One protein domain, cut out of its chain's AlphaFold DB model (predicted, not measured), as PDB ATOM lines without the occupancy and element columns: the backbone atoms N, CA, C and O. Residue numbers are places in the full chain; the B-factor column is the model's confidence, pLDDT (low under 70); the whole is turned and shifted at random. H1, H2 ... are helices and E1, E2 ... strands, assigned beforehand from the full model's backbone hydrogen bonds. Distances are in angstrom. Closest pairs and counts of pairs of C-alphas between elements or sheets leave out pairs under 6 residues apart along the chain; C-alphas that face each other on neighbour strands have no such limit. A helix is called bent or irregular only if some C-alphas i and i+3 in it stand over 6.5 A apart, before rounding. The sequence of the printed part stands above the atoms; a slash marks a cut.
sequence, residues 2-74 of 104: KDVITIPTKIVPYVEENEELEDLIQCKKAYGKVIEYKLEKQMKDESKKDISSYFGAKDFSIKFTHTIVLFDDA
ATOM      1  N   LYS A   2     202.297 179.928 161.029       75.25
ATOM      2  CA  LYS A   2     201.173 179.087 161.465       75.25
ATOM      3  C   LYS A   2     200.351 179.927 162.433       75.25
ATOM      4  O   LYS A   2     200.940 180.486 163.357       75.25
ATOM      5  N   ASP A   3     199.057 180.055 162.184       73.38
ATOM      6  CA  ASP A   3     198.191 180.881 163.023       73.38
ATOM      7  C   ASP A   3     198.197 180.351 164.460       73.38
ATOM      8  O   ASP A   3     198.160 179.140 164.691       73.38
ATOM      9  N   VAL A   4     198.298 181.265 165.428       75.12
ATOM     10  CA  VAL A   4     198.325 180.917 166.859       75.12
ATOM     11  C   VAL A   4     196.926 180.517 167.333       75.12
ATOM     12  O   VAL A   4     196.785 179.621 168.160       75.12
ATOM     13  N   ILE A   5     195.896 181.168 166.788       71.62
ATOM     14  CA  ILE A   5     194.482 180.897 167.047       71.62
ATOM     15  C   ILE A   5     193.722 181.129 165.741       71.62
ATOM     16  O   ILE A   5     193.977 182.105 165.040       71.62
ATOM     17  N   THR A   6     192.763 180.257 165.442       75.25
ATOM     18  CA  THR A   6     191.786 180.458 164.369       75.25
ATOM     19  C   THR A   6     190.435 180.729 165.018       75.25
ATOM     20  O   THR A   6     189.921 179.869 165.731       75.25
ATOM     21  N   ILE A   7     189.883 181.925 164.805       82.44
ATOM     22  CA  ILE A   7     188.556 182.298 165.307       82.44
ATOM     23  C   ILE A   7     187.593 182.337 164.112       82.44
ATOM     24  O   ILE A   7     187.871 183.050 163.144       82.44
ATOM     25  N   PRO A   8     186.476 181.592 164.157       85.25
ATOM     26  CA  PRO A   8     185.422 181.689 163.157       85.25
ATOM     27  C   PRO A   8     184.980 183.139 162.986       85.25
ATOM     28  O   PRO A   8     184.676 183.824 163.965       85.25
ATOM     29  N   THR A   9     184.960 183.596 161.739       87.38
ATOM     30  CA  THR A   9     184.542 184.951 161.382       87.38
ATOM     31  C   THR A   9     183.397 184.856 160.389       87.38
ATOM     32  O   THR A   9     183.508 184.122 159.406       87.38
ATOM     33  N   LYS A  10     182.313 185.587 160.650       86.12
ATOM     34  CA  LYS A  10     181.168 185.713 159.748       86.12
ATOM     35  C   LYS A  10     181.005 187.178 159.359       86.12
ATOM     36  O   LYS A  10     181.035 188.047 160.226       86.12
ATOM     37  N   ILE A  11     180.884 187.428 158.061       88.44
ATOM     38  CA  ILE A  11     180.553 188.741 157.510       88.44
ATOM     39  C   ILE A  11     179.064 188.695 157.177       88.44
ATOM     40  O   ILE A  11     178.628 187.753 156.517       88.44
ATOM     41  N   VAL A  12     178.302 189.653 157.692       86.94
ATOM     42  CA  VAL A  12     176.840 189.678 157.640       86.94
ATOM     43  C   VAL A  12     176.397 191.031 157.086       86.94
ATOM     44  O   VAL A  12     176.832 192.056 157.608       86.94
ATOM     45  N   PRO A  13     175.551 191.078 156.049       86.00
ATOM     46  CA  PRO A  13     174.876 192.311 155.680       86.00
ATOM     47  C   PRO A  13     173.975 192.789 156.826       86.00
ATOM     48  O   PRO A  13     173.266 191.988 157.427       86.00
ATOM     49  N   TYR A  14     173.940 194.081 157.122       81.69
ATOM     50  CA  TYR A  14     173.131 194.664 158.186       81.69
ATOM     51  C   TYR A  14     171.644 194.333 158.020       81.69
ATOM     52  O   TYR A  14     170.952 194.061 158.996       81.69
ATOM     53  N   VAL A  15     171.146 194.272 156.780       82.06
ATOM     54  CA  VAL A  15     169.758 193.861 156.495       82.06
ATOM     55  C   VAL A  15     169.429 192.445 157.000       82.06
ATOM     56  O   VAL A  15     168.267 192.152 157.277       82.06
ATOM     57  N   GLU A  16     170.440 191.598 157.178       85.50
ATOM     58  CA  GLU A  16     170.340 190.224 157.681       85.50
ATOM     59  C   GLU A  16     170.796 190.098 159.152       85.50
ATOM     60  O   GLU A  16     170.737 189.004 159.710       85.50
ATOM     61  N   GLU A  17     171.208 191.192 159.819       84.19
ATOM     62  CA  GLU A  17     171.803 191.172 161.170       84.19
ATOM     63  C   GLU A  17     170.952 190.396 162.177       84.19
ATOM     64  O   GLU A  17     171.464 189.523 162.874       84.19
ATOM     65  N   ASN A  18     169.664 190.726 162.271       83.38
ATOM     66  CA  ASN A  18     168.801 190.175 163.315       83.38
ATOM     67  C   ASN A  18     168.602 188.663 163.162       83.38
ATOM     68  O   ASN A  18     168.642 187.939 164.154       83.38
ATOM     69  N   GLU A  19     168.388 188.194 161.931       87.06
ATOM     70  CA  GLU A  19     168.214 186.769 161.634       87.06
ATOM     71  C   GLU A  19     169.511 186.008 161.926       87.06
ATOM     72  O   GLU A  19     169.514 185.024 162.663       87.06
ATOM     73  N   GLU A  20     170.634 186.540 161.451       87.56
ATOM     74  CA  GLU A  20     171.942 185.916 161.608       87.56
ATOM     75  C   GLU A  20     172.437 185.880 163.058       87.56
ATOM     76  O   GLU A  20     173.067 184.910 163.504       87.56
ATOM     77  N   LEU A  21     172.148 186.931 163.827       87.19
ATOM     78  CA  LEU A  21     172.495 186.991 165.240       87.19
ATOM     79  C   LEU A  21     171.617 186.047 166.069       87.19
ATOM     80  O   LEU A  21     172.139 185.375 166.964       87.19
ATOM     81  N   GLU A  22     170.321 185.955 165.766       89.12
ATOM     82  CA  GLU A  22     169.403 185.033 166.442       89.12
ATOM     83  C   GLU A  22     169.812 183.576 166.191       89.12
ATOM     84  O   GLU A  22     169.983 182.814 167.149       89.12
ATOM     85  N   ASP A  23     170.086 183.206 164.939       88.75
ATOM     86  CA  ASP A  23     170.580 181.875 164.578       88.75
ATOM     87  C   ASP A  23     171.887 181.546 165.313       88.75
ATOM     88  O   ASP A  23     172.023 180.483 165.933       88.75
ATOM     89  N   LEU A  24     172.837 182.488 165.354       88.31
ATOM     90  CA  LEU A  24     174.090 182.314 166.087       88.31
ATOM     91  C   LEU A  24     173.856 182.103 167.593       88.31
ATOM     92  O   LEU A  24     174.501 181.243 168.209       88.31
ATOM     93  N   ILE A  25     172.948 182.868 168.206       88.25
ATOM     94  CA  ILE A  25     172.582 182.735 169.624       88.25
ATOM     95  C   ILE A  25     171.961 181.359 169.886       88.25
ATOM     96  O   ILE A  25     172.338 180.686 170.856       88.25
ATOM     97  N   GLN A  26     171.036 180.916 169.036       88.81
ATOM     98  CA  GLN A  26     170.387 179.615 169.164       88.81
ATOM     99  C   GLN A  26     171.390 178.471 169.011       88.81
ATOM    100  O   GLN A  26     171.428 177.576 169.863       88.81
ATOM    101  N   CYS A  27     172.277 178.538 168.017       88.62
ATOM    102  CA  CYS A  27     173.352 177.567 167.843       88.62
ATOM    103  C   CYS A  27     174.291 177.535 169.058       88.62
ATOM    104  O   CYS A  27     174.672 176.448 169.499       88.62
ATOM    105  N   LYS A  28     174.628 178.687 169.664       87.94
ATOM    106  CA  LYS A  28     175.475 178.731 170.874       87.94
ATOM    107  C   LYS A  28     174.789 178.080 172.066       87.94
ATOM    108  O   LYS A  28     175.417 177.296 172.780       87.94
ATOM    109  N   LYS A  29     173.499 178.363 172.271       89.00
ATOM    110  CA  LYS A  29     172.690 177.723 173.319       89.00
ATOM    111  C   LYS A  29     172.618 176.210 173.106       89.00
ATOM    112  O   LYS A  29     172.797 175.454 174.060       89.00
ATOM    113  N   ALA A  30     172.390 175.764 171.872       89.56
ATOM    114  CA  ALA A  30     172.350 174.347 171.527       89.56
ATOM    115  C   ALA A  30     173.701 173.668 171.798       89.56
ATOM    116  O   ALA A  30     173.742 172.662 172.502       89.56
ATOM    117  N   TYR A  31     174.806 174.258 171.333       90.50
ATOM    118  CA  TYR A  31     176.158 173.757 171.582       90.50
ATOM    119  C   TYR A  31     176.455 173.642 173.087       90.50
ATOM    120  O   TYR A  31     176.928 172.602 173.549       90.50
ATOM    121  N   GLY A  32     176.101 174.669 173.871       88.62
ATOM    122  CA  GLY A  32     176.238 174.656 175.330       88.62
ATOM    123  C   GLY A  32     175.484 173.500 175.987       88.62
ATOM    124  O   GLY A  32     176.072 172.756 176.770       88.62
ATOM    125  N   LYS A  33     174.221 173.278 175.601       90.38
ATOM    126  CA  LYS A  33     173.407 172.154 176.100       90.38
ATOM    127  C   LYS A  33     173.994 170.793 175.730       90.38
ATOM    128  O   LYS A  33     173.954 169.873 176.544       90.38
ATOM    129  N   VAL A  34     174.545 170.644 174.521       90.12
ATOM    130  CA  VAL A  34     175.177 169.384 174.092       90.12
ATOM    131  C   VAL A  34     176.365 169.039 174.987       90.12
ATOM    132  O   VAL A  34     176.483 167.885 175.403       90.12
ATOM    133  N   ILE A  35     177.198 170.028 175.326       88.94
ATOM    134  CA  ILE A  35     178.327 169.842 176.247       88.94
ATOM    135  C   ILE A  35     177.840 169.574 177.675       88.94
ATOM    136  O   ILE A  35     178.285 168.606 178.294       88.94
ATOM    137  N   GLU A  36     176.927 170.400 178.192       90.81
ATOM    138  CA  GLU A  36     176.419 170.314 179.568       90.81
ATOM    139  C   GLU A  36     175.800 168.941 179.860       90.81
ATOM    140  O   GLU A  36     176.154 168.281 180.839       90.81
ATOM    141  N   TYR A  37     174.937 168.469 178.961       92.19
ATOM    142  CA  TYR A  37     174.218 167.205 179.114       92.19
ATOM    143  C   TYR A  37     174.911 166.012 178.440       92.19
ATOM    144  O   TYR A  37     174.375 164.904 178.451       92.19
ATOM    145  N   LYS A  38     176.109 166.206 177.868       90.19
ATOM    146  CA  LYS A  38     176.897 165.170 177.172       90.19
ATOM    147  C   LYS A  38     176.090 164.421 176.101       90.19
ATOM    148  O   LYS A  38     176.188 163.198 175.965       90.19
ATOM    149  N   LEU A  39     175.284 165.161 175.340       90.38
ATOM    150  CA  LEU A  39     174.321 164.603 174.381       90.38
ATOM    151  C   LEU A  39     174.950 164.186 173.055       90.38
ATOM    152  O   LEU A  39     174.308 163.479 172.287       90.38
ATOM    153  N   GLU A  40     176.204 164.562 172.797       87.69
ATOM    154  CA  GLU A  40     176.901 164.318 171.532       87.69
ATOM    155  C   GLU A  40     176.732 162.872 171.036       87.69
ATOM    156  O   GLU A  40     176.325 162.645 169.903       87.69
ATOM    157  N   LYS A  41     176.932 161.864 171.893       88.75
ATOM    158  CA  LYS A  41     176.824 160.444 171.495       88.75
ATOM    159  C   LYS A  41     175.419 160.007 171.059       88.75
ATOM    160  O   LYS A  41     175.292 158.965 170.427       88.75
ATOM    161  N   GLN A  42     174.389 160.764 171.421       89.38
ATOM    162  CA  GLN A  42     172.982 160.467 171.139       89.38
ATOM    163  C   GLN A  42     172.464 161.228 169.912       89.38
ATOM    164  O   GLN A  42     171.352 160.978 169.448       89.38
ATOM    165  N   MET A  43     173.256 162.160 169.379       90.00
ATOM    166  CA  MET A  43     172.889 162.964 168.219       90.00
ATOM    167  C   MET A  43     173.228 162.253 166.912       90.00
ATOM    168  O   MET A  43     174.237 161.549 166.808       90.00
ATOM    169  N   LYS A  44     172.417 162.516 165.884       91.69
ATOM    170  CA  LYS A  44     172.743 162.168 164.497       91.69
ATOM    171  C   LYS A  44     173.942 162.992 164.026       91.69
ATOM    172  O   LYS A  44     174.079 164.152 164.410       91.69
ATOM    173  N   ASP A  45     174.778 162.411 163.172       88.50
ATOM    174  CA  ASP A  45     176.004 163.071 162.704       88.50
ATOM    175  C   ASP A  45     175.729 164.345 161.894       88.50
ATOM    176  O   ASP A  45     176.469 165.316 162.022       88.50
ATOM    177  N   GLU A  46     174.623 164.386 161.144       88.44
ATOM    178  CA  GLU A  46     174.142 165.593 160.454       88.44
ATOM    179  C   GLU A  46     173.916 166.743 161.446       88.44
ATOM    180  O   GLU A  46     174.518 167.803 161.315       88.44
ATOM    181  N   SER A  47     173.165 166.495 162.523       87.81
ATOM    182  CA  SER A  47     172.882 167.507 163.548       87.81
ATOM    183  C   SER A  47     174.139 167.977 164.284       87.81
ATOM    184  O   SER A  47     174.239 169.145 164.654       87.81
ATOM    185  N   LYS A  48     175.116 167.086 164.507       87.69
ATOM    186  CA  LYS A  48     176.412 167.483 165.080       87.69
ATOM    187  C   LYS A  48     177.146 168.431 164.146       87.69
ATOM    188  O   LYS A  48     177.700 169.429 164.604       87.69
ATOM    189  N   LYS A  49     177.164 168.098 162.854       86.69
ATOM    190  CA  LYS A  49     177.852 168.872 161.829       86.69
ATOM    191  C   LYS A  49     177.226 170.252 161.679       86.69
ATOM    192  O   LYS A  49     177.975 171.222 161.662       86.69
ATOM    193  N   ASP A  50     175.899 170.345 161.662       85.25
ATOM    194  CA  ASP A  50     175.192 171.622 161.554       85.25
ATOM    195  C   ASP A  50     175.579 172.558 162.704       85.25
ATOM    196  O   ASP A  50     176.080 173.656 162.465       85.25
ATOM    197  N   ILE A  51     175.489 172.089 163.953       84.00
ATOM    198  CA  ILE A  51     175.830 172.903 165.131       84.00
ATOM    199  C   ILE A  51     177.327 173.248 165.171       84.00
ATOM    200  O   ILE A  51     177.694 174.376 165.491       84.00
ATOM    201  N   SER A  52     178.208 172.294 164.856       81.88
ATOM    202  CA  SER A  52     179.663 172.505 164.936       81.88
ATOM    203  C   SER A  52     180.182 173.421 163.823       81.88
ATOM    204  O   SER A  52     181.150 174.160 164.029       81.88
ATOM    205  N   SER A  53     179.526 173.415 162.655       81.06
ATOM    206  CA  SER A  53     179.925 174.212 161.488       81.06
ATOM    207  C   SER A  53     179.867 175.717 161.751       81.06
ATOM    208  O   SER A  53     180.783 176.435 161.349       81.06
ATOM    209  N   TYR A  54     178.881 176.172 162.532       79.56
ATOM    210  CA  TYR A  54     178.733 177.569 162.957       79.56
ATOM    211  C   TYR A  54     179.936 178.106 163.742       79.56
ATOM    212  O   TYR A  54     180.188 179.311 163.763       79.56
ATOM    213  N   PHE A  55     180.703 177.223 164.386       79.12
ATOM    214  CA  PHE A  55     181.827 177.593 165.248       79.12
ATOM    215  C   PHE A  55     183.172 177.133 164.695       79.12
ATOM    216  O   PHE A  55     184.155 177.116 165.435       79.12
ATOM    217  N   GLY A  56     183.228 176.721 163.422       74.50
ATOM    218  CA  GLY A  56     184.447 176.168 162.823       74.50
ATOM    219  C   GLY A  56     185.025 174.992 163.620       74.50
ATOM    220  O   GLY A  56     186.230 174.740 163.568       74.50
ATOM    221  N   ALA A  57     184.182 174.303 164.393       75.69
ATOM    222  CA  ALA A  57     184.578 173.227 165.281       75.69
ATOM    223  C   ALA A  57     184.504 171.892 164.533       75.69
ATOM    224  O   ALA A  57     183.598 171.663 163.729       75.69
ATOM    225  N   LYS A  58     185.464 170.995 164.784       75.81
ATOM    226  CA  LYS A  58     185.426 169.629 164.229       75.81
ATOM    227  C   LYS A  58     184.491 168.713 165.021       75.81
ATOM    228  O   LYS A  58     183.995 167.734 164.474       75.81
ATOM    229  N   ASP A  59     184.291 169.039 166.288       79.62
ATOM    230  CA  ASP A  59     183.554 168.296 167.301       79.62
ATOM    231  C   ASP A  59     183.197 169.242 168.467       79.62
ATOM    232  O   ASP A  59     183.529 170.431 168.457       79.62
ATOM    233  N   PHE A  60     182.540 168.715 169.502       84.19
ATOM    234  CA  PHE A  60     182.159 169.484 170.693       84.19
ATOM    235  C   PHE A  60     183.313 169.653 171.704       84.19
ATOM    236  O   PHE A  60     183.085 169.771 172.910       84.19
ATOM    237  N   SER A  61     184.573 169.662 171.249       80.81
ATOM    238  CA  SER A  61     185.744 169.762 172.132       80.81
ATOM    239  C   SER A  61     186.070 171.198 172.560       80.81
ATOM    240  O   SER A  61     186.884 171.411 173.464       80.81
ATOM    241  N   ILE A  62     185.502 172.202 171.885       80.00
ATOM    242  CA  ILE A  62     185.807 173.610 172.142       80.00
ATOM    243  C   ILE A  62     185.023 174.079 173.367       80.00
ATOM    244  O   ILE A  62     183.795 174.082 173.366       80.00
ATOM    245  N   LYS A  63     185.748 174.518 174.403       74.31
ATOM    246  CA  LYS A  63     185.156 175.031 175.649       74.31
ATOM    247  C   LYS A  63     184.491 176.400 175.475       74.31
ATOM    248  O   LYS A  63     183.476 176.665 176.107       74.31
ATOM    249  N   PHE A  64     185.070 177.263 174.640       74.81
ATOM    250  CA  PHE A  64     184.569 178.612 174.385       74.81
ATOM    251  C   PHE A  64     184.439 178.847 172.880       74.81
ATOM    252  O   PHE A  64     185.436 179.003 172.177       74.81
ATOM    253  N   THR A  65     183.205 178.859 172.385       80.62
ATOM    254  CA  THR A  65     182.880 179.079 170.970       80.62
ATOM    255  C   THR A  65     182.874 180.573 170.654       80.62
ATOM    256  O   THR A  65     181.827 181.198 170.478       80.62
ATOM    257  N   HIS A  66     184.055 181.190 170.654       84.44
ATOM    258  CA  HIS A  66     184.200 182.580 170.228       84.44
ATOM    259  C   HIS A  66     183.963 182.694 168.718       84.44
ATOM    260  O   HIS A  66     184.484 181.893 167.949       84.44
ATOM    261  N   THR A  67     183.191 183.700 168.312       86.12
ATOM    262  CA  THR A  67     182.869 183.997 166.911       86.12
ATOM    263  C   THR A  67     182.983 185.502 166.737       86.12
ATOM    264  O   THR A  67     182.470 186.240 167.579       86.12
ATOM    265  N   ILE A  68     183.659 185.948 165.682       87.50
ATOM    266  CA  ILE A  68     183.682 187.357 165.282       87.50
ATOM    267  C   ILE A  68     182.582 187.550 164.239       87.50
ATOM    268  O   ILE A  68     182.556 186.836 163.239       87.50
ATOM    269  N   VAL A  69     181.685 188.505 164.476       86.75
ATOM    270  CA  VAL A  69     180.666 188.924 163.506       86.75
ATOM    271  C   VAL A  69     181.029 190.327 163.038       86.75
ATOM    272  O   VAL A  69     181.255 191.212 163.862       86.75
ATOM    273  N   LEU A  70     181.160 190.499 161.725       86.19
ATOM    274  CA  LEU A  70     181.432 191.776 161.073       86.19
ATOM    275  C   LEU A  70     180.224 192.148 160.223       86.19
ATOM    276  O   LEU A  70     179.782 191.329 159.423       86.19
ATOM    277  N   PHE A  71     179.729 193.374 160.366       84.56
ATOM    278  CA  PHE A  71     178.660 193.885 159.515       84.56
ATOM    279  C   PHE A  71     179.262 194.610 158.305       84.56
ATOM    280  O   PHE A  71     180.082 195.511 158.491       84.56
ATOM    281  N   ASP A  72     178.938 194.150 157.091       77.75
ATOM    282  CA  ASP A  72     179.625 194.538 155.838       77.75
ATOM    283  C   ASP A  72     179.224 195.939 155.348       77.75
ATOM    284  O   ASP A  72     180.038 196.733 154.876       77.75
ATOM    285  N   ASP A  73     177.960 196.288 155.529       73.31
ATOM    286  CA  ASP A  73     177.348 197.556 155.175       73.31
ATOM    287  C   ASP A  73     177.008 198.333 156.447       73.31
ATOM    288  O   ASP A  73     176.094 198.016 157.204       73.31
ATOM    289  N   ALA A  74     177.761 199.406 156.688       60.44
ATOM    290  CA  ALA A  74     177.364 200.390 157.676       60.44
ATOM    291  C   ALA A  74     176.088 201.081 157.176       60.44
ATOM    292  O   ALA A  74     176.152 201.980 156.332       60.44
TER     293      ALA A  74
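AT A GLANCE: This is residues 2 to 74 of the 104 residues of an uncharacterized protein of Streblomastix strix (UniProt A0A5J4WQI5). A long helix, H1, has a parallel two-strand ribbon, E1 and E2, beside its residues 14 to 24 and a short helix, H2, packed steeply on its residues 27 to 31; residues 2 to 5 stick out. The printed part has 73 residues, mostly helix by its named elements, E1, H1, H2, E2. These form a strand-helix-strand unit, parallel neighbour strands with helices between, with a right-handed crossover. It is only just compact, close to loose: radius of gyration of the C-alphas 13.4 A, spans 42 by 33 by 19 A.

IN THESE COORDINATES: E1 is residues 9 to 12, from C-alpha 9 at (184.542, 184.951, 161.382). H1, residues 14 to 36, is 32.6 A long, with a kink of 26 degrees near residue 21; it is irregular, C-alphas 15 and 18 being 7.8 A apart. H2 is residues 45 to 53, 11.9 A. E2, residues 68 to 71, ends at (178.660, 193.885, 159.515).

HOW THE PARTS SIT: E1 and E2 are parallel at 22 degrees, with N 10 and O 68 2.9 A apart, within hydrogen-bond range. The closest C-alphas of H1 and E2, Tyr 14 and Phe 71, are 5.7 A apart. H1 touches H2, closest at C-alphas Cys 27 and Ile 51, 5.9 A, at a steep tilt of 57 degrees, opposite ways. Every O i to N i+4 pair is within range in H2, and 17 of 19 in H1. E1 and H2 are apart.

THE WHOLE: The farthest C-alphas, Gln 42 and Ala 74, are 42.4 A apart. The printed part has no cut; the link from H2 to E2 is long, 14 residues. Residue 74 alone has pLDDT under 70.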